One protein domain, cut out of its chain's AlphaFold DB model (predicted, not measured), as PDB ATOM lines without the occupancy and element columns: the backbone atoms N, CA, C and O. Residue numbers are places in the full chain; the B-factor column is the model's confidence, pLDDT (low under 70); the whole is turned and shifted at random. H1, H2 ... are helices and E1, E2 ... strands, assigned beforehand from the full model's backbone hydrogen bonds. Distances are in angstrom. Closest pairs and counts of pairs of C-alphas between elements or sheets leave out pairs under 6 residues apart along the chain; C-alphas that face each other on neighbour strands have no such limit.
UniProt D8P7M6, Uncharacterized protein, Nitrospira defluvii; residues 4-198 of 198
ATOM      1  N   GLY A   4     288.802 210.816 165.581       68.06
ATOM      2  CA  GLY A   4     289.840 210.562 164.577       68.06
ATOM      3  C   GLY A   4     290.249 211.809 163.783       68.06
ATOM      4  O   GLY A   4     291.440 212.053 163.595       68.06
ATOM      5  N   HIS A   5     289.293 212.656 163.389       62.53
ATOM      6  CA  HIS A   5     289.582 213.870 162.617       62.53
ATOM      7  C   HIS A   5     290.323 214.923 163.442       62.53
ATOM      8  O   HIS A   5     291.234 215.572 162.931       62.53
ATOM      9  N   LEU A   6     289.990 215.056 164.729       70.06
ATOM     10  CA  LEU A   6     290.679 215.985 165.627       70.06
ATOM     11  C   LEU A   6     292.156 215.602 165.805       70.06
ATOM     12  O   LEU A   6     293.022 216.471 165.775       70.06
ATOM     13  N   LYS A   7     292.448 214.300 165.937       72.50
ATOM     14  CA  LYS A   7     293.822 213.788 166.053       72.50
ATOM     15  C   LYS A   7     294.637 214.041 164.791       72.50
ATOM     16  O   LYS A   7     295.779 214.468 164.903       72.50
ATOM     17  N   VAL A   8     294.054 213.813 163.613       74.38
ATOM     18  CA  VAL A   8     294.728 214.069 162.330       74.38
ATOM     19  C   VAL A   8     295.036 215.556 162.173       74.38
ATOM     20  O   VAL A   8     296.181 215.899 161.911       74.38
ATOM     21  N   ILE A   9     294.064 216.439 162.428       70.88
ATOM     22  CA  ILE A   9     294.264 217.896 162.361       70.88
ATOM     23  C   ILE A   9     295.367 218.337 163.330       70.88
ATOM     24  O   ILE A   9     296.270 219.073 162.938       70.88
ATOM     25  N   LEU A  10     295.330 217.861 164.578       71.38
ATOM     26  CA  LEU A  10     296.330 218.208 165.585       71.38
ATOM     27  C   LEU A  10     297.729 217.727 165.181       71.38
ATOM     28  O   LEU A  10     298.694 218.476 165.308       71.38
ATOM     29  N   LEU A  11     297.838 216.506 164.648       73.75
ATOM     30  CA  LEU A  11     299.100 215.954 164.163       73.75
ATOM     31  C   LEU A  11     299.652 216.781 162.997       73.75
ATOM     32  O   LEU A  11     300.837 217.095 162.986       73.75
ATOM     33  N   THR A  12     298.801 217.183 162.048       69.56
ATOM     34  CA  THR A  12     299.193 218.031 160.914       69.56
ATOM     35  C   THR A  12     299.656 219.414 161.371       69.56
ATOM     36  O   THR A  12     300.660 219.911 160.865       69.56
ATOM     37  N   VAL A  13     298.985 220.013 162.359       66.31
ATOM     38  CA  VAL A  13     299.403 221.292 162.952       66.31
ATOM     39  C   VAL A  13     300.754 221.150 163.650       66.31
ATOM     40  O   VAL A  13     301.642 221.955 163.396       66.31
ATOM     41  N   ILE A  14     300.951 220.114 164.475       70.50
ATOM     42  CA  ILE A  14     302.228 219.866 165.165       70.50
ATOM     43  C   ILE A  14     303.358 219.632 164.157       70.50
ATOM     44  O   ILE A  14     304.441 220.187 164.321       70.50
ATOM     45  N   LEU A  15     303.111 218.855 163.098       65.69
ATOM     46  CA  LEU A  15     304.102 218.618 162.050       65.69
ATOM     47  C   LEU A  15     304.453 219.921 161.314       65.69
ATOM     48  O   LEU A  15     305.628 220.201 161.099       65.69
ATOM     49  N   GLY A  16     303.449 220.743 160.990       60.62
ATOM     50  CA  GLY A  16     303.646 222.060 160.382       60.62
ATOM     51  C   GLY A  16     304.424 223.024 161.283       60.62
ATOM     52  O   GLY A  16     305.290 223.747 160.800       60.62
ATOM     53  N   VAL A  17     304.181 222.988 162.599       58.28
ATOM     54  CA  VAL A  17     304.938 223.769 163.589       58.28
ATOM     55  C   VAL A  17     306.399 223.314 163.626       58.28
ATOM     56  O   VAL A  17     307.287 224.147 163.506       58.28
ATOM     57  N   GLN A  18     306.660 222.007 163.729       59.56
ATOM     58  CA  GLN A  18     308.020 221.451 163.818       59.56
ATOM     59  C   GLN A  18     308.843 221.707 162.547       59.56
ATOM     60  O   GLN A  18     309.987 222.144 162.634       59.56
ATOM     61  N   ILE A  19     308.251 221.500 161.365       59.75
ATOM     62  CA  ILE A  19     308.903 221.812 160.081       59.75
ATOM     63  C   ILE A  19     309.158 223.325 159.976       59.75
ATOM     64  O   ILE A  19     310.243 223.742 159.580       59.75
ATOM     65  N   GLY A  20     308.201 224.149 160.415       49.91
ATOM     66  CA  GLY A  20     308.355 225.602 160.472       49.91
ATOM     67  C   GLY A  20     309.454 226.080 161.431       49.91
ATOM     68  O   GLY A  20     310.115 227.072 161.134       49.91
ATOM     69  N   CYS A  21     309.696 225.371 162.542       56.09
ATOM     70  CA  CYS A  21     310.795 225.659 163.471       56.09
ATOM     71  C   CYS A  21     312.176 225.327 162.884       56.09
ATOM     72  O   CYS A  21     313.131 226.042 163.171       56.09
ATOM     73  N   VAL A  22     312.296 224.283 162.054       56.94
ATOM     74  CA  VAL A  22     313.561 223.933 161.372       56.94
ATOM     75  C   VAL A  22     313.934 224.973 160.309       56.94
ATOM     76  O   VAL A  22     315.114 225.223 160.087       56.94
ATOM     77  N   TRP A  23     312.943 225.629 159.702       54.06
ATOM     78  CA  TRP A  23     313.152 226.742 158.769       54.06
ATOM     79  C   TRP A  23     313.349 228.105 159.442       54.06
ATOM     80  O   TRP A  23     313.552 229.106 158.753       54.06
ATOM     81  N   HIS A  24     313.308 228.175 160.774       49.97
ATOM     82  CA  HIS A  24     313.445 229.439 161.481       49.97
ATOM     83  C   HIS A  24     314.883 229.972 161.379       49.97
ATOM     84  O   HIS A  24     315.799 229.431 161.996       49.97
ATOM     85  N   GLY A  25     315.081 231.023 160.575       53.19
ATOM     86  CA  GLY A  25     316.397 231.609 160.283       53.19
ATOM     87  C   GLY A  25     316.842 231.525 158.817       53.19
ATOM     88  O   GLY A  25     317.912 232.036 158.481       53.19
ATOM     89  N   GLU A  26     316.048 230.924 157.924       54.56
ATOM     90  CA  GLU A  26     316.276 231.071 156.483       54.56
ATOM     91  C   GLU A  26     315.812 232.453 155.990       54.56
ATOM     92  O   GLU A  26     314.718 232.915 156.306       54.56
ATOM     93  N   SER A  27     316.628 233.097 155.142       55.84
ATOM     94  CA  SER A  27     316.374 234.417 154.518       55.84
ATOM     95  C   SER A  27     315.190 234.461 153.529       55.84
ATOM     96  O   SER A  27     315.083 235.373 152.702       55.84
ATOM     97  N   ALA A  28     314.323 233.454 153.565       59.41
ATOM     98  CA  ALA A  28     313.179 233.290 152.690       59.41
ATOM     99  C   ALA A  28     311.910 233.123 153.527       59.41
ATOM    100  O   ALA A  28     311.843 232.253 154.387       59.41
ATOM    101  N   ASP A  29     310.903 233.949 153.254       64.44
ATOM    102  CA  ASP A  29     309.564 233.776 153.803       64.44
ATOM    103  C   ASP A  29     308.803 232.784 152.915       64.44
ATOM    104  O   ASP A  29     308.570 233.018 151.724       64.44
ATOM    105  N   HIS A  30     308.402 231.662 153.498       68.38
ATOM    106  CA  HIS A  30     307.611 230.622 152.862       68.38
ATOM    107  C   HIS A  30     306.155 230.760 153.275       68.38
ATOM    108  O   HIS A  30     305.831 230.772 154.459       68.38
ATOM    109  N   LEU A  31     305.276 230.825 152.284       68.81
ATOM    110  CA  LEU A  31     303.849 231.020 152.449       68.81
ATOM    111  C   LEU A  31     303.104 229.828 151.870       68.81
ATOM    112  O   LEU A  31     303.206 229.513 150.679       68.81
ATOM    113  N   TRP A  32     302.343 229.173 152.735       70.19
ATOM    114  CA  TRP A  32     301.558 227.994 152.401       70.19
ATOM    115  C   TRP A  32     300.074 228.346 152.470       70.19
ATOM    116  O   TRP A  32     299.579 228.746 153.526       70.19
ATOM    117  N   GLY A  33     299.379 228.201 151.340       68.69
ATOM    118  CA  GLY A  33     297.975 228.576 151.173       68.69
ATOM    119  C   GLY A  33     297.737 229.293 149.839       68.69
ATOM    120  O   GLY A  33     298.690 229.782 149.226       68.69
ATOM    121  N   PRO A  34     296.482 229.374 149.359       76.31
ATOM    122  CA  PRO A  34     296.180 230.051 148.106       76.31
ATOM    123  C   PRO A  34     296.491 231.545 148.260       76.31
ATOM    124  O   PRO A  34     295.790 232.309 148.926       76.31
ATOM    125  N   THR A  35     297.610 231.925 147.659       79.81
ATOM    126  CA  THR A  35     298.222 233.241 147.748       79.81
ATOM    127  C   THR A  35     297.984 233.959 146.440       79.81
ATOM    128  O   THR A  35     298.387 233.477 145.380       79.81
ATOM    129  N   LEU A  36     297.359 235.123 146.516       85.06
ATOM    130  CA  LEU A  36     297.350 236.088 145.435       85.06
ATOM    131  C   LEU A  36     298.541 237.017 145.617       85.06
ATOM    132  O   LEU A  36     298.767 237.528 146.711       85.06
ATOM    133  N   PHE A  37     299.295 237.260 144.556       83.38
ATOM    134  CA  PHE A  37     300.388 238.222 144.578       83.38
ATOM    135  C   PHE A  37     300.428 239.026 143.283       83.38
ATOM    136  O   PHE A  37     300.048 238.539 142.218       83.38
ATOM    137  N   ARG A  38     300.896 240.266 143.377       83.06
ATOM    138  CA  ARG A  38     301.215 241.116 142.230       83.06
ATOM    139  C   ARG A  38     302.369 242.040 142.570       83.06
ATOM    140  O   ARG A  38     302.611 242.349 143.735       83.06
ATOM    141  N   VAL A  39     303.047 242.510 141.536       80.00
ATOM    142  CA  VAL A  39     304.138 243.475 141.660       80.00
ATOM    143  C   VAL A  39     303.812 244.729 140.861       80.00
ATOM    144  O   VAL A  39     303.167 244.643 139.815       80.00
ATOM    145  N   ALA A  40     304.230 245.891 141.345       77.00
ATOM    146  CA  ALA A  40     304.108 247.154 140.632       77.00
ATOM    147  C   ALA A  40     305.386 247.980 140.764       77.00
ATOM    148  O   ALA A  40     306.032 247.987 141.807       77.00
ATOM    149  N   ALA A  41     305.706 248.709 139.703       74.38
ATOM    150  CA  ALA A  41     306.687 249.783 139.710       74.38
ATOM    151  C   ALA A  41     305.991 251.018 139.120       74.38
ATOM    152  O   ALA A  41     306.034 251.209 137.903       74.38
ATOM    153  N   PRO A  42     305.211 251.761 139.930       67.62
ATOM    154  CA  PRO A  42     304.542 252.970 139.468       67.62
ATOM    155  C   PRO A  42     305.548 253.920 138.793       67.62
ATOM    156  O   PRO A  42     306.624 254.130 139.346       67.62
ATOM    157  N   PRO A  43     305.231 254.502 137.624       61.06
ATOM    158  CA  PRO A  43     306.183 255.316 136.859       61.06
ATOM    159  C   PRO A  43     306.695 256.540 137.635       61.06
ATOM    160  O   PRO A  43     307.852 256.917 137.478       61.06
ATOM    161  N   ASP A  44     305.865 257.098 138.522       64.56
ATOM    162  CA  ASP A  44     306.201 258.255 139.364       64.56
ATOM    163  C   ASP A  44     306.712 257.863 140.760       64.56
ATOM    164  O   ASP A  44     306.885 258.724 141.629       64.56
ATOM    165  N   SER A  45     306.914 256.565 141.024       62.78
ATOM    166  CA  SER A  45     307.530 256.090 142.258       62.78
ATOM    167  C   SER A  45     308.915 255.524 141.968       62.78
ATOM    168  O   SER A  45     309.137 254.732 141.054       62.78
ATOM    169  N   GLN A  46     309.884 255.897 142.797       70.75
ATOM    170  CA  GLN A  46     311.203 255.270 142.786       70.75
ATOM    171  C   GLN A  46     311.193 254.028 143.675       70.75
ATOM    172  O   GLN A  46     312.158 253.761 144.388       70.75
ATOM    173  N   ALA A  47     310.098 253.265 143.653       73.75
ATOM    174  CA  ALA A  47     309.900 252.123 144.523       73.75
ATOM    175  C   ALA A  47     309.220 250.955 143.818       73.75
ATOM    176  O   ALA A  47     308.282 251.094 143.039       73.75
ATOM    177  N   PHE A  48     309.705 249.773 144.156       77.06
ATOM    178  CA  PHE A  48     309.102 248.510 143.817       77.06
ATOM    179  C   PHE A  48     308.096 248.146 144.899       77.06
ATOM    180  O   PHE A  48     308.408 248.153 146.093       77.06
ATOM    181  N   LEU A  49     306.891 247.811 144.468       81.12
ATOM    182  CA  LEU A  49     305.802 247.388 145.324       81.12
ATOM    183  C   LEU A  49     305.517 245.912 145.076       81.12
ATOM    184  O   LEU A  49     305.307 245.499 143.936       81.12
ATOM    185  N   ALA A  50     305.443 245.130 146.145       80.81
ATOM    186  CA  ALA A  50     304.904 243.779 146.105       80.81
ATOM    187  C   ALA A  50     303.671 243.719 147.003       80.81
ATOM    188  O   ALA A  50     303.747 243.991 148.200       80.81
ATOM    189  N   GLU A  51     302.531 243.371 146.421       85.50
ATOM    190  CA  GLU A  51     301.288 243.171 147.150       85.50
ATOM    191  C   GLU A  51     300.943 241.691 147.169       85.50
ATOM    192  O   GLU A  51     301.020 240.998 146.152       85.50
ATOM    193  N   GLN A  52     300.555 241.214 148.340       84.50
ATOM    194  CA  GLN A  52     300.192 239.835 148.588       84.50
ATOM    195  C   GLN A  52     298.873 239.797 149.374       84.50
ATOM    196  O   GLN A  52     298.630 240.644 150.237       84.50
ATOM    197  N   ALA A  53     298.005 238.837 149.062       85.62
ATOM    198  CA  ALA A  53     296.719 238.629 149.717       85.62
ATOM    199  C   ALA A  53     296.402 237.132 149.852       85.62
ATOM    200  O   ALA A  53     296.724 236.342 148.965       85.62
ATOM    201  N   TRP A  54     295.750 236.741 150.950       83.56
ATOM    202  CA  TRP A  54     295.550 235.333 151.318       83.56
ATOM    203  C   TRP A  54     294.180 235.067 151.932       83.56
ATOM    204  O   TRP A  54     293.636 235.916 152.644       83.56
ATOM    205  N   LEU A  55     293.663 233.858 151.685       76.44
ATOM    206  CA  LEU A  55     292.374 233.355 152.170       76.44
ATOM    207  C   LEU A  55     292.385 231.817 152.285       76.44
ATOM    208  O   LEU A  55     292.945 231.166 151.421       76.44
ATOM    209  N   PRO A  56     291.690 231.169 153.230       72.81
ATOM    210  CA  PRO A  56     291.416 231.601 154.590       72.81
ATOM    211  C   PRO A  56     292.524 231.171 155.566       72.81
ATOM    212  O   PRO A  56     292.413 231.451 156.750       72.81
ATOM    213  N   LEU A  57     293.534 230.419 155.122       76.81
ATOM    214  CA  LEU A  57     294.601 229.908 155.975       76.81
ATOM    215  C   LEU A  57     295.942 230.217 155.326       76.81
ATOM    216  O   LEU A  57     296.178 229.850 154.176       76.81
ATOM    217  N   LEU A  58     296.800 230.867 156.097       75.19
ATOM    218  CA  LEU A  58     298.176 231.142 155.748       75.19
ATOM    219  C   LEU A  58     299.079 230.596 156.845       75.19
ATOM    220  O   LEU A  58     298.878 230.901 158.022       75.19
ATOM    221  N   VAL A  59     300.094 229.840 156.440       73.44
ATOM    222  CA  VAL A  59     301.218 229.472 157.301       73.44
ATOM    223  C   VAL A  59     302.478 230.142 156.760       73.44
ATOM    224  O   VAL A  59     302.799 229.980 155.581       73.44
ATOM    225  N   GLU A  60     303.149 230.912 157.617       69.06
ATOM    226  CA  GLU A  60     304.444 231.555 157.367       69.06
ATOM    227  C   GLU A  60     305.567 230.699 157.987       69.06
ATOM    228  O   GLU A  60     305.420 230.214 159.114       69.06
ATOM    229  N   GLY A  61     306.688 230.528 157.280       66.31
ATOM    230  CA  GLY A  61     307.923 229.906 157.781       66.31
ATOM    231  C   GLY A  61     309.171 230.590 157.206       66.31
ATOM    232  O   GLY A  61     309.081 231.169 156.129       66.31
ATOM    233  N   GLY A  62     310.316 230.536 157.898       72.00
ATOM    234  CA  GLY A  62     311.532 231.279 157.523       72.00
ATOM    235  C   GLY A  62     311.987 232.265 158.603       72.00
ATOM    236  O   GLY A  62     311.966 231.956 159.799       72.00
ATOM    237  N   ASN A  63     312.327 233.493 158.200       68.69
ATOM    238  CA  ASN A  63     312.564 234.622 159.118       68.69
ATOM    239  C   ASN A  63     311.340 234.953 159.985       68.69
ATOM    240  O   ASN A  63     311.468 235.525 161.071       68.69
ATOM    241  N   ARG A  64     310.152 234.575 159.515       71.88
ATOM    242  CA  ARG A  64     308.891 234.671 160.238       71.88
ATOM    243  C   ARG A  64     308.270 233.292 160.364       71.88
ATOM    244  O   ARG A  64     308.282 232.508 159.423       71.88
ATOM    245  N   TRP A  65     307.680 233.024 161.515       76.50
ATOM    246  CA  TRP A  65     306.809 231.883 161.729       76.50
ATOM    247  C   TRP A  65     305.443 232.386 162.158       76.50
ATOM    248  O   TRP A  65     305.337 233.218 163.058       76.50
ATOM    249  N   GLY A  66     304.378 231.890 161.548       78.38
ATOM    250  CA  GLY A  66     303.054 232.320 161.950       78.38
ATOM    251  C   GLY A  66     301.931 231.570 161.280       78.38
ATOM    252  O   GLY A  66     302.093 230.946 160.237       78.38
ATOM    253  N   ILE A  67     300.765 231.654 161.900       83.00
ATOM    254  CA  ILE A  67     299.517 231.123 161.381       83.00
ATOM    255  C   ILE A  67     298.525 232.277 161.352       83.00
ATOM    256  O   ILE A  67     298.295 232.947 162.362       83.00
ATOM    257  N   THR A  68     297.933 232.503 160.186       84.00
ATOM    258  CA  THR A  68     296.829 233.443 160.019       84.00
ATOM    259  C   THR A  68     295.610 232.700 159.501       84.00
ATOM    260  O   THR A  68     295.681 231.997 158.497       84.00
ATOM    261  N   ILE A  69     294.487 232.866 160.194       86.94
ATOM    262  CA  ILE A  69     293.178 232.352 159.805       86.94
ATOM    263  C   ILE A  69     292.282 233.550 159.503       86.94
ATOM    264  O   ILE A  69     292.065 234.394 160.369       86.94
ATOM    265  N   GLY A  70     291.741 233.612 158.293       87.75
ATOM    266  CA  GLY A  70     290.915 234.695 157.782       87.75
ATOM    267  C   GLY A  70     291.520 235.335 156.536       87.75
ATOM    268  O   GLY A  70     292.185 234.672 155.741       87.75
ATOM    269  N   TYR A  71     291.263 236.625 156.356       88.50
ATOM    270  CA  TYR A  71     291.855 237.413 155.280       88.50
ATOM    271  C   TYR A  71     293.117 238.112 155.770       88.50
ATOM    272  O   TYR A  71     293.104 238.789 156.803       88.50
ATOM    273  N   PHE A  72     294.179 237.999 154.985       86.94
ATOM    274  CA  PHE A  72     295.406 238.754 155.171       86.94
ATOM    275  C   PHE A  72     295.731 239.491 153.874       86.94
ATOM    276  O   PHE A  72     295.516 238.960 152.784       86.94
ATOM    277  N   SER A  73     296.250 240.709 153.978       88.25
ATOM    278  CA  SER A  73     296.955 241.364 152.882       88.25
ATOM    279  C   SER A  73     298.164 242.126 153.392       88.25
ATOM    280  O   SER A  73     298.177 242.620 154.522       88.25
ATOM    281  N   LYS A  74     299.196 242.187 152.556       87.25
ATOM    282  CA  LYS A  74     300.487 242.789 152.864       87.25
ATOM    283  C   LYS A  74     301.005 243.505 151.624       87.25
ATOM    284  O   LYS A  74     301.079 242.917 150.550       87.25
ATOM    285  N   LEU A  75     301.367 244.766 151.792       87.50
ATOM    286  CA  LEU A  75     302.127 245.552 150.837       87.50
ATOM    287  C   LEU A  75     303.549 245.686 151.372       87.50
ATOM    288  O   LEU A  75     303.745 246.103 152.514       87.50
ATOM    289  N   LEU A  76     304.519 245.350 150.536       85.38
ATOM    290  CA  LEU A  76     305.939 245.588 150.735       85.38
ATOM    291  C   LEU A  76     306.372 246.691 149.775       85.38
ATOM    292  O   LEU A  76     306.082 246.600 148.582       85.38
ATOM    293  N   SER A  77     307.077 247.703 150.274       85.12
ATOM    294  CA  SER A  77     307.672 248.753 149.450       85.12
ATOM    295  C   SER A  77     309.184 248.795 149.649       85.12
ATOM    296  O   SER A  77     309.681 248.878 150.777       85.12
ATOM    297  N   VAL A  78     309.911 248.710 148.536       78.75
ATOM    298  CA  VAL A  78     311.376 248.720 148.475       78.75
ATOM    299  C   VAL A  78     311.803 249.824 147.510       78.75
ATOM    300  O   VAL A  78     311.327 249.830 146.377       78.75
ATOM    301  N   PRO A  79     312.709 250.738 147.881       72.56
ATOM    302  CA  PRO A  79     313.153 251.780 146.961       72.56
ATOM    303  C   PRO A  79     314.038 251.192 145.841       72.56
ATOM    304  O   PRO A  79     315.006 250.478 146.112       72.56
ATOM    305  N   LEU A  80     313.687 251.489 144.582       65.25
ATOM    306  CA  LEU A  80     314.360 251.084 143.331       65.25
ATOM    307  C   LEU A  80     315.542 251.990 142.974       65.25
ATOM    308  O   LEU A  80     316.512 251.561 142.349       65.25
ATOM    309  N   ALA A  81     315.448 253.260 143.343       60.06
ATOM    310  CA  ALA A  81     316.510 254.224 143.161       60.06
ATOM    311  C   ALA A  81     316.693 254.982 144.468       60.06
ATOM    312  O   ALA A  81     315.727 255.324 145.148       60.06
ATOM    313  N   ILE A  82     317.954 255.195 144.826       60.94
ATOM    314  CA  ILE A  82     318.313 256.178 145.836       60.94
ATOM    315  C   ILE A  82     318.910 257.336 145.057       60.94
ATOM    316  O   ILE A  82     319.945 257.167 144.398       60.94
ATOM    317  N   ARG A  83     318.248 258.492 145.087       59.88
ATOM    318  CA  ARG A  83     318.844 259.693 144.514       59.88
ATOM    319  C   ARG A  83     319.947 260.176 145.432       59.88
ATOM    320  O   ARG A  83     319.724 260.408 146.619       59.88
ATOM    321  N   GLN A  84     321.134 260.288 144.856       54.00
ATOM    322  CA  GLN A  84     322.200 261.054 145.454       54.00
ATOM    323  C   GLN A  84     321.916 262.532 145.245       54.00
ATOM    324  O   GLN A  84     321.134 262.961 144.394       54.00
ATOM    325  N   THR A  85     322.530 263.308 146.108       49.66
ATOM    326  CA  THR A  85     322.203 264.699 146.341       49.66
ATOM    327  C   THR A  85     322.926 265.626 145.338       49.66
ATOM    328  O   THR A  85     322.562 266.787 145.180       49.66
ATOM    329  N   ASP A  86     323.767 265.038 144.474       47.75
ATOM    330  CA  ASP A  86     324.256 265.560 143.184       47.75
ATOM    331  C   ASP A  86     323.269 265.387 142.000       47.75
ATOM    332  O   ASP A  86     323.589 265.722 140.858       47.75
ATOM    333  N   GLY A  87     322.069 264.853 142.253       50.00
ATOM    334  CA  GLY A  87     321.039 264.596 141.243       50.00
ATOM    335  C   GLY A  87     321.239 263.294 140.463       50.00
ATOM    336  O   GLY A  87     320.402 262.950 139.624       50.00
ATOM    337  N   THR A  88     322.298 262.529 140.744       52.38
ATOM    338  CA  THR A  88     322.489 261.210 140.141       52.38
ATOM    339  C   THR A  88     321.608 260.176 140.842       52.38
ATOM    340  O   THR A  88     321.637 259.982 142.058       52.38
ATOM    341  N   ALA A  89     320.769 259.483 140.073       54.62
ATOM    342  CA  ALA A  89     320.013 258.352 140.587       54.62
ATOM    343  C   ALA A  89     320.898 257.106 140.525       54.62
ATOM    344  O   ALA A  89     321.158 256.572 139.445       54.62
ATOM    345  N   VAL A  90     321.333 256.601 141.680       53.03
ATOM    346  CA  VAL A  90     321.903 255.256 141.722       53.03
ATOM    347  C   VAL A  90     320.729 254.292 141.668       53.03
ATOM    348  O   VAL A  90     320.039 254.071 142.669       53.03
ATOM    349  N   GLN A  91     320.492 253.719 140.484       52.28
ATOM    350  CA  GLN A  91     319.618 252.560 140.362       52.28
ATOM    351  C   GLN A  91     320.256 251.423 141.148       52.28
ATOM    352  O   GLN A  91     321.230 250.801 140.725       52.28
ATOM    353  N   ARG A  92     319.712 251.159 142.332       52.38
ATOM    354  CA  ARG A  92     320.016 249.929 143.038       52.38
ATOM    355  C   ARG A  92     318.975 248.947 142.571       52.38
ATOM    356  O   ARG A  92     317.850 249.004 143.047       52.38
ATOM    357  N   HIS A  93     319.340 248.062 141.647       47.19
ATOM    358  CA  HIS A  93     318.482 246.931 141.327       47.19
ATOM    359  C   HIS A  93     318.162 246.212 142.638       47.19
ATOM    360  O   HIS A  93     319.074 245.676 143.281       47.19
ATOM    361  N   PRO A  94     316.901 246.247 143.094       42.56
ATOM    362  CA  PRO A  94     316.543 245.561 144.297       42.56
ATOM    363  C   PRO A  94     316.581 244.088 143.903       42.56
ATOM    364  O   PRO A  94     315.702 243.597 143.207       42.56
ATOM    365  N   PHE A  95     317.621 243.403 144.371       47.75
ATOM    366  CA  PHE A  95     317.678 241.956 144.534       47.75
ATOM    367  C   PHE A  95     317.849 241.055 143.303       47.75
ATOM    368  O   PHE A  95     317.468 241.340 142.173       47.75
ATOM    369  N   SER A  96     318.329 239.855 143.624       38.97
ATOM    370  CA  SER A  96     318.140 238.587 142.926       38.97
ATOM    371  C   SER A  96     316.852 237.888 143.408       38.97
ATOM    372  O   SER A  96     316.867 236.880 144.111       38.97
ATOM    373  N   TRP A  97     315.694 238.433 143.050       47.41
ATOM    374  CA  TRP A  97     314.368 237.857 143.302       47.41
ATOM    375  C   TRP A  97     314.019 236.924 142.130       47.41
ATOM    376  O   TRP A  97     313.082 237.168 141.375       47.41
ATOM    377  N   TYR A  98     314.805 235.854 141.946       39.03
ATOM    378  CA  TYR A  98     314.687 234.930 140.802       39.03
ATOM    379  C   TYR A  98     313.275 234.341 140.613       39.03
ATOM    380  O   TYR A  98     312.918 233.975 139.498       39.03
ATOM    381  N   ALA A  99     312.458 234.278 141.670       43.19
ATOM    382  CA  ALA A  99     311.088 233.764 141.607       43.19
ATOM    383  C   ALA A  99     310.026 234.823 141.254       43.19
ATOM    384  O   ALA A  99     308.927 234.460 140.847       43.19
ATOM    385  N   LEU A 100     310.329 236.116 141.420       44.78
ATOM    386  CA  LEU A 100     309.373 237.197 141.180       44.78
ATOM    387  C   LEU A 100     309.709 238.024 139.916       44.78
ATOM    388  O   LEU A 100     308.819 238.658 139.359       44.78
ATOM    389  N   ALA A 101     310.952 237.976 139.421       43.50
ATOM    390  CA  ALA A 101     311.377 238.664 138.193       43.50
ATOM    391  C   ALA A 101     310.668 238.164 136.914       43.50
ATOM    392  O   ALA A 101     310.687 238.839 135.889       43.50
ATOM    393  N   THR A 102     310.024 236.994 136.967       51.16
ATOM    394  CA  THR A 102     309.182 236.449 135.889       51.16
ATOM    395  C   THR A 102     307.714 236.873 135.995       51.16
ATOM    396  O   THR A 102     306.910 236.508 135.136       51.16
ATOM    397  N   ILE A 103     307.334 237.626 137.032       59.44
ATOM    398  CA  ILE A 103     305.944 238.015 137.264       59.44
ATOM    399  C   ILE A 103     305.629 239.271 136.457       59.44
ATOM    400  O   ILE A 103     306.282 240.300 136.647       59.44
ATOM    401  N   PRO A 104     304.597 239.237 135.601       63.94
ATOM    402  CA  PRO A 104     304.184 240.418 134.867       63.94
ATOM    403  C   PRO A 104     303.715 241.525 135.820       63.94
ATOM    404  O   PRO A 104     302.865 241.315 136.691       63.94
ATOM    405  N   ILE A 105     304.265 242.725 135.623       72.19
ATOM    406  CA  ILE A 105     303.915 243.933 136.376       72.19
ATOM    407  C   ILE A 105     302.407 244.196 136.254       72.19
ATOM    408  O   ILE A 105     301.818 244.079 135.181       72.19
ATOM    409  N   GLY A 106     301.770 244.530 137.375       71.25
ATOM    410  CA  GLY A 106     300.359 244.917 137.457       71.25
ATOM    411  C   GLY A 106     299.353 243.762 137.429       71.25
ATOM    412  O   GLY A 106     298.175 243.987 137.712       71.25
ATOM    413  N   SER A 107     299.786 242.529 137.153       80.19
ATOM    414  CA  SER A 107     298.894 241.369 137.022       80.19
ATOM    415  C   SER A 107     298.806 240.580 138.327       80.19
ATOM    416  O   SER A 107     299.833 240.230 138.905       80.19
ATOM    417  N   TRP A 108     297.591 240.246 138.771       83.62
ATOM    418  CA  TRP A 108     297.413 239.285 139.861       83.62
ATOM    419  C   TRP A 108     297.770 237.879 139.396       83.62
ATOM    420  O   TRP A 108     297.310 237.418 138.355       83.62
ATOM    421  N   GLN A 109     298.560 237.197 140.209       82.62
ATOM    422  CA  GLN A 109     298.912 235.798 140.052       82.62
ATOM    423  C   GLN A 109     298.440 235.032 141.282       82.62
ATOM    424  O   GLN A 109     298.434 235.570 142.389       82.62
ATOM    425  N   MET A 110     298.063 233.772 141.089       82.75
ATOM    426  CA  MET A 110     297.687 232.871 142.170       82.75
ATOM    427  C   MET A 110     298.725 231.760 142.274       82.75
ATOM    428  O   MET A 110     299.048 231.123 141.275       82.75
ATOM    429  N   SER A 111     299.210 231.490 143.482       77.38
ATOM    430  CA  SER A 111     299.984 230.284 143.763       77.38
ATOM    431  C   SER A 111     299.519 229.639 145.068       77.38
ATOM    432  O   SER A 111     299.328 230.351 146.054       77.38
ATOM    433  N   PRO A 112     299.352 228.306 145.119       70.94
ATOM    434  CA  PRO A 112     299.098 227.591 146.371       70.94
ATOM    435  C   PRO A 112     300.324 227.549 147.300       70.94
ATOM    436  O   PRO A 112     300.177 227.326 148.501       70.94
ATOM    437  N   PHE A 113     301.521 227.763 146.744       70.69
ATOM    438  CA  PHE A 113     302.786 227.810 147.474       70.69
ATOM    439  C   PHE A 113     303.602 228.993 146.966       70.69
ATOM    440  O   PHE A 113     303.986 229.037 145.795       70.69
ATOM    441  N   HIS A 114     303.859 229.972 147.822       69.38
ATOM    442  CA  HIS A 114     304.669 231.129 147.460       69.38
ATOM    443  C   HIS A 114     305.894 231.194 148.366       69.38
ATOM    444  O   HIS A 114     305.769 231.188 149.583       69.38
ATOM    445  N   ALA A 115     307.082 231.270 147.774       63.72
ATOM    446  CA  ALA A 115     308.313 231.547 148.501       63.72
ATOM    447  C   ALA A 115     308.813 232.932 148.085       63.72
ATOM    448  O   ALA A 115     309.077 233.172 146.905       63.72
ATOM    449  N   SER A 116     308.934 233.838 149.050       62.16
ATOM    450  CA  SER A 116     309.505 235.166 148.857       62.16
ATOM    451  C   SER A 116     310.893 235.201 149.483       62.16
ATOM    452  O   SER A 116     311.047 235.128 150.698       62.16
ATOM    453  N   ILE A 117     311.929 235.285 148.653       50.81
ATOM    454  CA  ILE A 117     313.315 235.332 149.123       50.81
ATOM    455  C   ILE A 117     313.728 236.799 149.286       50.81
ATOM    456  O   ILE A 117     314.006 237.477 148.296       50.81
ATOM    457  N   GLN A 118     313.808 237.283 150.527       54.03
ATOM    458  CA  GLN A 118     314.307 238.623 150.844       54.03
ATOM    459  C   GLN A 118     315.808 238.559 151.196       54.03
ATOM    460  O   GLN A 118     316.211 238.779 152.330       54.03
ATOM    461  N   ARG A 119     316.674 238.283 150.206       46.31
ATOM    462  CA  ARG A 119     318.132 238.124 150.415       46.31
ATOM    463  C   ARG A 119     319.037 239.370 150.473       46.31
ATOM    464  O   ARG A 119     320.171 239.221 150.904       46.31
ATOM    465  N   VAL A 120     318.626 240.554 150.013       46.28
ATOM    466  CA  VAL A 120     319.547 241.691 149.763       46.28
ATOM    467  C   VAL A 120     319.174 242.994 150.493       46.28
ATOM    468  O   VAL A 120     320.077 243.712 150.911       46.28
ATOM    469  N   ARG A 121     317.888 243.332 150.679       59.84
ATOM    470  CA  ARG A 121     317.438 244.588 151.322       59.84
ATOM    471  C   ARG A 121     315.975 244.572 151.806       59.84
ATOM    472  O   ARG A 121     315.056 244.726 151.013       59.84
ATOM    473  N   GLU A 122     315.749 244.416 153.102       67.69
ATOM    474  CA  GLU A 122     314.397 244.410 153.692       67.69
ATOM    475  C   GLU A 122     313.509 245.575 153.207       67.69
ATOM    476  O   GLU A 122     314.000 246.676 152.949       67.69
ATOM    477  N   ALA A 123     312.198 245.339 153.112       76.44
ATOM    478  CA  ALA A 123     311.240 246.398 152.808       76.44
ATOM    479  C   ALA A 123     311.307 247.517 153.857       76.44
ATOM    480  O   ALA A 123     311.243 247.262 155.060       76.44
ATOM    481  N   GLU A 124     311.412 248.761 153.396       84.06
ATOM    482  CA  GLU A 124     311.511 249.927 154.281       84.06
ATOM    483  C   GLU A 124     310.124 250.393 154.734       84.06
ATOM    484  O   GLU A 124     309.987 250.931 155.829       84.06
ATOM    485  N   PHE A 125     309.084 250.111 153.944       87.44
ATOM    486  CA  PHE A 125     307.692 250.304 154.330       87.44
ATOM    487  C   PHE A 125     306.877 249.027 154.133       87.44
ATOM    488  O   PHE A 125     306.937 248.377 153.084       87.44
ATOM    489  N   VAL A 126     306.081 248.690 155.146       87.81
ATOM    490  CA  VAL A 126     305.159 247.557 155.126       87.81
ATOM    491  C   VAL A 126     303.790 247.999 155.618       87.81
ATOM    492  O   VAL A 126     303.662 248.545 156.711       87.81
ATOM    493  N   ALA A 127     302.749 247.704 154.840       90.56
ATOM    494  CA  ALA A 127     301.363 247.868 155.259       90.56
ATOM    495  C   ALA A 127     300.654 246.516 155.265       90.56
ATOM    496  O   ALA A 127     300.730 245.761 154.302       90.56
ATOM    497  N   LYS A 128     299.949 246.212 156.348       89.25
ATOM    498  CA  LYS A 128     299.247 244.952 156.567       89.25
ATOM    499  C   LYS A 128     297.793 245.199 156.913       89.25
ATOM    500  O   LYS A 128     297.447 246.142 157.625       89.25
ATOM    501  N   ARG A 129     296.940 244.283 156.471       91.06
ATOM    502  CA  ARG A 129     295.550 244.184 156.895       91.06
ATOM    503  C   ARG A 129     295.239 242.742 157.247       91.06
ATOM    504  O   ARG A 129     295.496 241.839 156.465       91.06
ATOM    505  N   ILE A 130     294.647 242.548 158.416       90.44
ATOM    506  CA  ILE A 130     294.200 241.252 158.917       90.44
ATOM    507  C   ILE A 130     292.714 241.369 159.240       90.44
ATOM    508  O   ILE A 130     292.264 242.356 159.831       90.44
ATOM    509  N   VAL A 131     291.943 240.366 158.839       92.81
ATOM    510  CA  VAL A 131     290.566 240.144 159.283       92.81
ATOM    511  C   VAL A 131     290.461 238.678 159.677       92.81
ATOM    512  O   VAL A 131     290.345 237.812 158.814       92.81
ATOM    513  N   GLY A 132     290.539 238.406 160.975       92.38
ATOM    514  CA  GLY A 132     290.540 237.070 161.550       92.38
ATOM    515  C   GLY A 132     291.505 236.956 162.727       92.38
ATOM    516  O   GLY A 132     291.568 237.840 163.580       92.38
ATOM    517  N   ILE A 133     292.235 235.849 162.784       89.38
ATOM    518  CA  ILE A 133     293.185 235.534 163.849       89.38
ATOM    519  C   ILE A 133     294.573 235.448 163.232       89.38
ATOM    520  O   ILE A 133     294.763 234.714 162.269       89.38
ATOM    521  N   GLN A 134     295.543 236.162 163.790       89.56
ATOM    522  CA  GLN A 134     296.951 236.000 163.441       89.56
ATOM    523  C   GLN A 134     297.758 235.746 164.704       89.56
ATOM    524  O   GLN A 134     297.667 236.502 165.668       89.56
ATOM    525  N   LEU A 135     298.590 234.714 164.653       88.12
ATOM    526  CA  LEU A 135     299.673 234.477 165.590       88.12
ATOM    527  C   LEU A 135     300.957 234.416 164.770       88.12
ATOM    528  O   LEU A 135     301.103 233.523 163.944       88.12
ATOM    529  N   SER A 136     301.868 235.360 164.967       83.06
ATOM    530  CA  SER A 136     303.147 235.382 164.255       83.06
ATOM    531  C   SER A 136     304.289 235.779 165.179       83.06
ATOM    532  O   SER A 136     304.116 236.564 166.110       83.06
ATOM    533  N   THR A 137     305.465 235.239 164.904       82.12
ATOM    534  CA  THR A 137     306.745 235.605 165.490       82.12
ATOM    535  C   THR A 137     307.740 235.839 164.363       82.12
ATOM    536  O   THR A 137     307.736 235.111 163.374       82.12
ATOM    537  N   GLY A 138     308.561 236.874 164.473       75.19
ATOM    538  CA  GLY A 138     309.505 237.261 163.430       75.19
ATOM    539  C   GLY A 138     310.850 237.627 164.030       75.19
ATOM    540  O   GLY A 138     310.899 238.238 165.096       75.19
ATOM    541  N   LEU A 139     311.919 237.242 163.336       69.38
ATOM    542  CA  LEU A 139     313.279 237.748 163.549       69.38
ATOM    543  C   LEU A 139     313.521 239.053 162.770       69.38
ATOM    544  O   LEU A 139     314.552 239.698 162.942       69.38
ATOM    545  N   ASP A 140     312.572 239.423 161.906       70.44
ATOM    546  CA  ASP A 140     312.564 240.659 161.137       70.44
ATOM    547  C   ASP A 140     312.156 241.871 161.996       70.44
ATOM    548  O   ASP A 140     311.698 241.763 163.138       70.44
ATOM    549  N   LYS A 141     312.263 243.068 161.412       71.81
ATOM    550  CA  LYS A 141     311.843 244.326 162.055       71.81
ATOM    551  C   LYS A 141     310.348 244.386 162.396       71.81
ATOM    552  O   LYS A 141     309.905 245.274 163.133       71.81
ATOM    553  N   GLU A 142     309.542 243.478 161.853       75.25
ATOM    554  CA  GLU A 142     308.116 243.399 162.146       75.25
ATOM    555  C   GLU A 142     307.830 242.687 163.480       75.25
ATOM    556  O   GLU A 142     306.768 242.917 164.075       75.25
ATOM    557  N   GLY A 143     308.769 241.880 163.977       77.44
ATOM    558  CA  GLY A 143     308.680 241.186 165.259       77.44
ATOM    559  C   GLY A 143     307.443 240.291 165.399       77.44
ATOM    560  O   GLY A 143     306.771 239.926 164.429       77.44
ATOM    561  N   SER A 144     307.123 239.928 166.640       84.00
ATOM    562  CA  SER A 144     305.967 239.084 166.953       84.00
ATOM    563  C   SER A 144     304.669 239.889 167.023       84.00
ATOM    564  O   SER A 144     304.636 240.994 167.560       84.00
ATOM    565  N   ASN A 145     303.575 239.325 166.505       82.88
ATOM    566  CA  ASN A 145     302.248 239.936 166.542       82.88
ATOM    567  C   ASN A 145     301.168 238.889 166.845       82.88
ATOM    568  O   ASN A 145     301.138 237.816 166.239       82.88
ATOM    569  N   LEU A 146     300.242 239.253 167.733       89.00
ATOM    570  CA  LEU A 146     298.989 238.544 167.986       89.00
ATOM    571  C   LEU A 146     297.832 239.469 167.596       89.00
ATOM    572  O   LEU A 146     297.779 240.616 168.030       89.00
ATOM    573  N   THR A 147     296.910 238.993 166.767       90.12
ATOM    574  CA  THR A 147     295.716 239.740 166.351       90.12
ATOM    575  C   THR A 147     294.487 238.850 166.439       90.12
ATOM    576  O   THR A 147     294.517 237.700 166.005       90.12
ATOM    577  N   PHE A 148     293.392 239.411 166.946       92.44
ATOM    578  CA  PHE A 148     292.056 238.828 166.903       92.44
ATOM    579  C   PHE A 148     291.064 239.896 166.425       92.44
ATOM    580  O   PHE A 148     291.028 240.995 166.975       92.44
ATOM    581  N   GLY A 149     290.271 239.592 165.399       93.62
ATOM    582  CA  GLY A 149     289.331 240.536 164.792       93.62
ATOM    583  C   GLY A 149     289.931 241.236 163.575       93.62
ATOM    584  O   GLY A 149     290.455 240.584 162.678       93.62
ATOM    585  N   THR A 150     289.828 242.562 163.496       92.31
ATOM    586  CA  THR A 150     290.402 243.328 162.381       92.31
ATOM    587  C   THR A 150     291.584 244.168 162.840       92.31
ATOM    588  O   THR A 150     291.517 244.841 163.863       92.31
ATOM    589  N   SER A 151     292.665 244.133 162.067       90.62
ATOM    590  CA  SER A 151     293.847 244.958 162.287       90.62
ATOM    591  C   SER A 151     294.309 245.558 160.968       90.62
ATOM    592  O   SER A 151     294.264 244.911 159.919       90.62
ATOM    593  N   ARG A 152     294.737 246.815 161.020       91.00
ATOM    594  CA  ARG A 152     295.454 247.490 159.940       91.00
ATOM    595  C   ARG A 152     296.693 248.103 160.557       91.00
ATOM    596  O   ARG A 152     296.577 248.916 161.469       91.00
ATOM    597  N   THR A 153     297.856 247.702 160.078       88.75
ATOM    598  CA  THR A 153     299.130 248.195 160.592       88.75
ATOM    599  C   THR A 153     299.986 248.671 159.440       88.75
ATOM    600  O   THR A 153     300.015 248.066 158.375       88.75
ATOM    601  N   SER A 154     300.680 249.777 159.649       90.31
ATOM    602  CA  SER A 154     301.689 250.283 158.733       90.31
ATOM    603  C   SER A 154     302.945 250.547 159.538       90.31
ATOM    604  O   SER A 154     302.873 251.166 160.601       90.31
ATOM    605  N   ARG A 155     304.080 250.054 159.062       88.94
ATOM    606  CA  ARG A 155     305.377 250.260 159.695       88.94
ATOM    607  C   ARG A 155     306.364 250.769 158.665       88.94
ATOM    608  O   ARG A 155     306.351 250.333 157.516       88.94
ATOM    609  N   PHE A 156     307.178 251.712 159.104       88.94
ATOM    610  CA  PHE A 156     308.161 252.394 158.288       88.94
ATOM    611  C   PHE A 156     309.486 252.433 159.049       88.94
ATOM    612  O   PHE A 156     309.498 252.789 160.229       88.94
ATOM    613  N   TRP A 157     310.576 252.045 158.390       86.50
ATOM    614  CA  TRP A 157     311.919 251.977 158.973       86.50
ATOM    615  C   TRP A 157     312.904 252.829 158.164       86.50
ATOM    616  O   TRP A 157     313.721 252.272 157.427       86.50
ATOM    617  N   PRO A 158     312.834 254.168 158.285       82.12
ATOM    618  CA  PRO A 158     313.765 255.059 157.609       82.12
ATOM    619  C   PRO A 158     315.179 254.922 158.185       82.12
ATOM    620  O   PRO A 158     315.361 254.686 159.382       82.12
ATOM    621  N   HIS A 159     316.187 255.111 157.340       78.56
ATOM    622  CA  HIS A 159     317.562 255.334 157.778       78.56
ATOM    623  C   HIS A 159     317.738 256.778 158.272       78.56
ATOM    624  O   HIS A 159     317.018 257.675 157.839       78.56
ATOM    625  N   SER A 160     318.689 257.013 159.181       75.56
ATOM    626  CA  SER A 160     318.935 258.349 159.752       75.56
ATOM    627  C   SER A 160     319.476 259.358 158.740       75.56
ATOM    628  O   SER A 160     319.302 260.558 158.930       75.56
ATOM    629  N   ASP A 161     320.105 258.868 157.673       75.19
ATOM    630  CA  ASP A 161     320.925 259.676 156.768       75.19
ATOM    631  C   ASP A 161     320.216 259.943 155.427       75.19
ATOM    632  O   ASP A 161     320.847 260.250 154.423       75.19
ATOM    633  N   ALA A 162     318.886 259.824 155.388       76.88
ATOM    634  CA  ALA A 162     318.101 260.026 154.175       76.88
ATOM    635  C   ALA A 162     316.782 260.763 154.442       76.88
ATOM    636  O   ALA A 162     316.163 260.633 155.499       76.88
ATOM    637  N   LEU A 163     316.331 261.520 153.441       79.12
ATOM    638  CA  LEU A 163     314.975 262.048 153.372       79.12
ATOM    639  C   LEU A 163     314.065 261.081 152.626       79.12
ATOM    640  O   LEU A 163     314.432 260.506 151.599       79.12
ATOM    641  N   TYR A 164     312.841 260.969 153.128       81.94
ATOM    642  CA  TYR A 164     311.843 260.038 152.638       81.94
ATOM    643  C   TYR A 164     310.534 260.760 152.342       81.94
ATOM    644  O   TYR A 164     310.009 261.459 153.209       81.94
ATOM    645  N   LEU A 165     309.972 260.529 151.156       83.44
ATOM    646  CA  LEU A 165     308.567 260.820 150.869       83.44
ATOM    647  C   LEU A 165     307.828 259.500 150.713       83.44
ATOM    648  O   LEU A 165     308.166 258.703 149.840       83.44
ATOM    649  N   LEU A 166     306.805 259.292 151.537       87.62
ATOM    650  CA  LEU A 166     305.918 258.138 151.469       87.62
ATOM    651  C   LEU A 166     304.464 258.613 151.404       87.62
ATOM    652  O   LEU A 166     303.921 259.108 152.390       87.62
ATOM    653  N   GLU A 167     303.818 258.398 150.263       88.81
ATOM    654  CA  GLU A 167     302.387 258.629 150.073       88.81
ATOM    655  C   GLU A 167     301.683 257.276 150.002       88.81
ATOM    656  O   GLU A 167     301.809 256.543 149.021       88.81
ATOM    657  N   PHE A 168     300.946 256.928 151.055       89.00
ATOM    658  CA  PHE A 168     300.256 255.645 151.171       89.00
ATOM    659  C   PHE A 168     298.753 255.838 151.382       89.00
ATOM    660  O   PHE A 168     298.318 256.596 152.248       89.00
ATOM    661  N   SER A 169     297.951 255.068 150.643       87.94
ATOM    662  CA  SER A 169     296.507 254.958 150.850       87.94
ATOM    663  C   SER A 169     296.097 253.500 151.000       87.94
ATOM    664  O   SER A 169     296.313 252.682 150.109       87.94
ATOM    665  N   SER A 170     295.415 253.175 152.101       85.06
ATOM    666  CA  SER A 170     294.901 251.815 152.324       85.06
ATOM    667  C   SER A 170     293.795 251.393 151.344       85.06
ATOM    668  O   SER A 170     293.518 250.201 151.227       85.06
ATOM    669  N   ASN A 171     293.175 252.350 150.641       85.81
ATOM    670  CA  ASN A 171     292.168 252.080 149.610       85.81
ATOM    671  C   ASN A 171     292.807 251.759 148.251       85.81
ATOM    672  O   ASN A 171     292.237 250.994 147.479       85.81
ATOM    673  N   SER A 172     294.005 252.295 148.002       85.12
ATOM    674  CA  SER A 172     294.787 252.050 146.786       85.12
ATOM    675  C   SER A 172     296.248 251.740 147.144       85.12
ATOM    676  O   SER A 172     297.129 252.539 146.831       85.12
ATOM    677  N   PRO A 173     296.544 250.587 147.784       83.56
ATOM    678  CA  PRO A 173     297.892 250.285 148.276       83.56
ATOM    679  C   PRO A 173     298.943 250.272 147.162       83.56
ATOM    680  O   PRO A 173     300.078 250.688 147.361       83.56
ATOM    681  N   ILE A 174     298.565 249.845 145.958       82.50
ATOM    682  CA  ILE A 174     299.480 249.778 144.815       82.50
ATOM    683  C   ILE A 174     299.803 251.152 144.202       82.50
ATOM    684  O   ILE A 174     300.725 251.263 143.405       82.50
ATOM    685  N   ALA A 175     299.065 252.200 144.584       84.06
ATOM    686  CA  ALA A 175     299.358 253.582 144.208       84.06
ATOM    687  C   ALA A 175     300.354 254.245 145.177       84.06
ATOM    688  O   ALA A 175     300.516 255.460 145.148       84.06
ATOM    689  N   THR A 176     300.993 253.462 146.056       85.50
ATOM    690  CA  THR A 176     301.973 253.986 147.009       85.50
ATOM    691  C   THR A 176     303.131 254.636 146.269       85.50
ATOM    692  O   THR A 176     303.810 253.984 145.470       85.50
ATOM    693  N   ARG A 177     303.389 255.908 146.569       85.06
ATOM    694  CA  ARG A 177     304.591 256.600 146.104       85.06
ATOM    695  C   ARG A 177     305.609 256.579 147.222       85.06
ATOM    696  O   ARG A 177     305.294 256.898 148.364       85.06
ATOM    697  N   PHE A 178     306.815 256.145 146.890       82.19
ATOM    698  CA  PHE A 178     307.905 256.075 147.842       82.19
ATOM    699  C   PHE A 178     309.194 256.536 147.166       82.19
ATOM    700  O   PHE A 178     309.587 256.000 146.126       82.19
ATOM    701  N   LEU A 179     309.787 257.588 147.726       78.88
ATOM    702  CA  LEU A 179     310.999 258.238 147.244       78.88
ATOM    703  C   LEU A 179     312.009 258.313 148.386       78.88
ATOM    704  O   LEU A 179     311.641 258.603 149.528       78.88
ATOM    705  N   VAL A 180     313.276 258.074 148.051       79.81
ATOM    706  CA  VAL A 180     314.396 258.116 148.994       79.81
ATOM    707  C   VAL A 180     315.499 258.988 148.419       79.81
ATOM    708  O   VAL A 180     315.996 258.734 147.318       79.81
ATOM    709  N   CYS A 181     315.896 259.988 149.193       77.25
ATOM    710  CA  CYS A 181     317.004 260.876 148.887       77.25
ATOM    711  C   CYS A 181     318.087 260.726 149.950       77.25
ATOM    712  O   CYS A 181     317.844 261.026 151.117       77.25
ATOM    713  N   ASP A 182     319.268 260.264 149.547       72.44
ATOM    714  CA  ASP A 182     320.411 260.093 150.447       72.44
ATOM    715  C   ASP A 182     321.037 261.458 150.747       72.44
ATOM    716  O   ASP A 182     321.473 262.174 149.834       72.44
ATOM    717  N   ALA A 183     321.085 261.830 152.020       64.94
ATOM    718  CA  ALA A 183     321.732 263.051 152.459       64.94
ATOM    719  C   ALA A 183     323.177 262.716 152.838       64.94
ATOM    720  O   ALA A 183     323.458 262.280 153.955       64.94
ATOM    721  N   LYS A 184     324.131 262.938 151.925       64.56
ATOM    722  CA  LYS A 184     325.544 262.905 152.322       64.56
ATOM    723  C   LYS A 184     325.808 264.057 153.293       64.56
ATOM    724  O   LYS A 184     325.259 265.149 153.135       64.56
ATOM    725  N   GLN A 185     326.668 263.833 154.291       54.97
ATOM    726  CA  GLN A 185     327.121 264.904 155.184       54.97
ATOM    727  C   GLN A 185     327.680 266.065 154.342       54.97
ATOM    728  O   GLN A 185     328.680 265.889 153.650       54.97
ATOM    729  N   ASN A 186     327.037 267.236 154.437       58.91
ATOM    730  CA  ASN A 186     327.338 268.503 153.746       58.91
ATOM    731  C   ASN A 186     326.719 268.738 152.353       58.91
ATOM    732  O   ASN A 186     327.056 269.745 151.732       58.91
ATOM    733  N   GLU A 187     325.802 267.900 151.868       61.75
ATOM    734  CA  GLU A 187     325.091 268.163 150.604       61.75
ATOM    735  C   GLU A 187     323.656 268.695 150.845       61.75
ATOM    736  O   GLU A 187     322.968 268.290 151.785       61.75
ATOM    737  N   SER A 188     323.211 269.662 150.027       60.62
ATOM    738  CA  SER A 188     321.901 270.327 150.174       60.62
ATOM    739  C   SER A 188     320.760 269.438 149.682       60.62
ATOM    740  O   SER A 188     320.783 268.950 148.557       60.62
ATOM    741  N   LEU A 189     319.712 269.298 150.494       64.62
ATOM    742  CA  LEU A 189     318.522 268.489 150.203       64.62
ATOM    743  C   LEU A 189     317.457 269.228 149.369       64.62
ATOM    744  O   LEU A 189     316.436 268.637 149.008       64.62
ATOM    745  N   GLU A 190     317.682 270.505 149.048       64.75
ATOM    746  CA  GLU A 190     316.756 271.345 148.271       64.75
ATOM    747  C   GLU A 190     316.302 270.739 146.928       64.75
ATOM    748  O   GLU A 190     315.103 270.812 146.649       64.75
ATOM    749  N   PRO A 191     317.167 270.088 146.117       63.38
ATOM    750  CA  PRO A 191     316.744 269.493 144.846       63.38
ATOM    751  C   PRO A 191     315.704 268.383 145.027       63.38
ATOM    752  O   PRO A 191     314.790 268.244 144.219       63.38
ATOM    753  N   CYS A 192     315.812 267.611 146.111       64.06
ATOM    754  CA  CYS A 192     314.843 266.570 146.441       64.06
ATOM    755  C   CYS A 192     313.540 267.144 147.006       64.06
ATOM    756  O   CYS A 192     312.465 266.645 146.692       64.06
ATOM    757  N   LEU A 193     313.614 268.210 147.810       63.47
ATOM    758  CA  LEU A 193     312.430 268.865 148.376       63.47
ATOM    759  C   LEU A 193     311.525 269.481 147.298       63.47
ATOM    760  O   LEU A 193     310.309 269.483 147.462       63.47
ATOM    761  N   GLN A 194     312.084 269.958 146.182       66.94
ATOM    762  CA  GLN A 194     311.296 270.533 145.086       66.94
ATOM    763  C   GLN A 194     310.414 269.505 144.354       66.94
ATOM    764  O   GLN A 194     309.317 269.861 143.938       66.94
ATOM    765  N   GLU A 195     310.839 268.242 144.241       60.41
ATOM    766  CA  GLU A 195     310.019 267.162 143.655       60.41
ATOM    767  C   GLU A 195     308.943 266.637 144.617       60.41
ATOM    768  O   GLU A 195     307.941 266.081 144.180       60.41
ATOM    769  N   VAL A 196     309.144 266.802 145.927       57.06
ATOM    770  CA  VAL A 196     308.182 266.378 146.958       57.06
ATOM    771  C   VAL A 196     307.009 267.358 147.094       57.06
ATOM    772  O   VAL A 196     305.933 266.971 147.537       57.06
ATOM    773  N   VAL A 197     307.219 268.633 146.756       56.66
ATOM    774  CA  VAL A 197     306.251 269.724 146.983       56.66
ATOM    775  C   VAL A 197     305.395 270.040 145.738       56.66
ATOM    776  O   VAL A 197     304.446 270.816 145.844       56.66
ATOM    777  N   GLN A 198     305.699 269.445 144.576       52.25
ATOM    778  CA  GLN A 198     304.894 269.552 143.345       52.25
ATOM    779  C   GLN A 198     303.772 268.514 143.295       52.25
ATOM    780  O   GLN A 198     302.661 268.904 142.868       52.25
TER     781      GLN A 198
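What this domain is: This is residues 4 to 198 of the 198 residues of an uncharacterized protein of Nitrospira defluvii (UniProt D8P7M6). A twisted sheet of seven strands folds back on itself like a U; at one end the hairpin of E10 and E11 is partly face to face with it, and at the other end H1 reaches out, its residues 4 to 12 sticking free. The short helix H2 packs on that hairpin, while E5 and E6 make a small hairpin running on from E4. The printed part has 195 residues, with two named helices and eleven named strands in the order H1, E1 to E11, H2; the class is mixed, helices and strands, and the strand pairs are antiparallel. The whole is compact, with a radius of gyration of the C-alphas of 18.5 A, and spans 69 by 32 by 31 A, its length drawn out by H1.

How they stand to each other: Start at H1, residues 4 to 22: it is on the branched sheet at a height of 11.4 A, over E3, residues 57 to 61, and E4, residues 64 to 79. It runs along the strands, at 5 degrees to E3 on the local plane; the closest C-alphas of the two are those of Gly 20 and Gly 61, 5.1 A. E1, residues 28 to 40, bends by 125 degrees at residue 33; E2, residues 47 to 54, and E3 lie on one side of it, E7, residues 109 to 117, on the other. Look for N 38 and O 51 at 2.9 A, N 32 and O 59 at 3.0 A, and N 31 and O 114 at 2.8 A. E4 bends by 148 degrees at residue 67, with E2 and E3 on one side and E8, residues 125 to 138, on the other; N 50 and O 76 are 2.9 A apart, N 58 and O 68 2.9 A, N 71 and O 131 2.9 A. E8 forms a hairpin with the edge strand E9, residues 145 to 156, with N 130 and O 151 at 2.8 A. E5, residues 81 to 83, and E6, residues 89 to 91, form a hairpin, with N 82 and O 90 at 3.2 A. The hairpin of E10, residues 162 to 167, and E11, residues 177 to 182, has N 165 and O 179 at 3.0 A and makes a sandwich, two sheets face to face, with the branched sheet, their best planes 27 degrees apart. H2, residues 190 to 196, comes closest to E11 at the C-alphas of Cys 192 and Cys 181, 6.6 A. In H1 every O i to N i+4 pair is within hydrogen-bond range; in H2, 2 of 3.

Where its parts are: Find C-alpha 4 at (289.840, 210.562, 164.577); from there H1 runs 27.4 A. E2 spans 23.1 A, E4 22.1 A and E1 20.5 A. H2 ends at C-alpha 196, (308.182, 266.378, 146.958).

The domain as a whole: The farthest C-alphas, Gly 4 and Asn 186, are 69.9 A apart. The printed part has no cut; the link E6 to E7, 17 residues, is long. Mean pLDDT of the printed part is 72.0, and residues 80 to 104 and 183 to 198 are among those under 70.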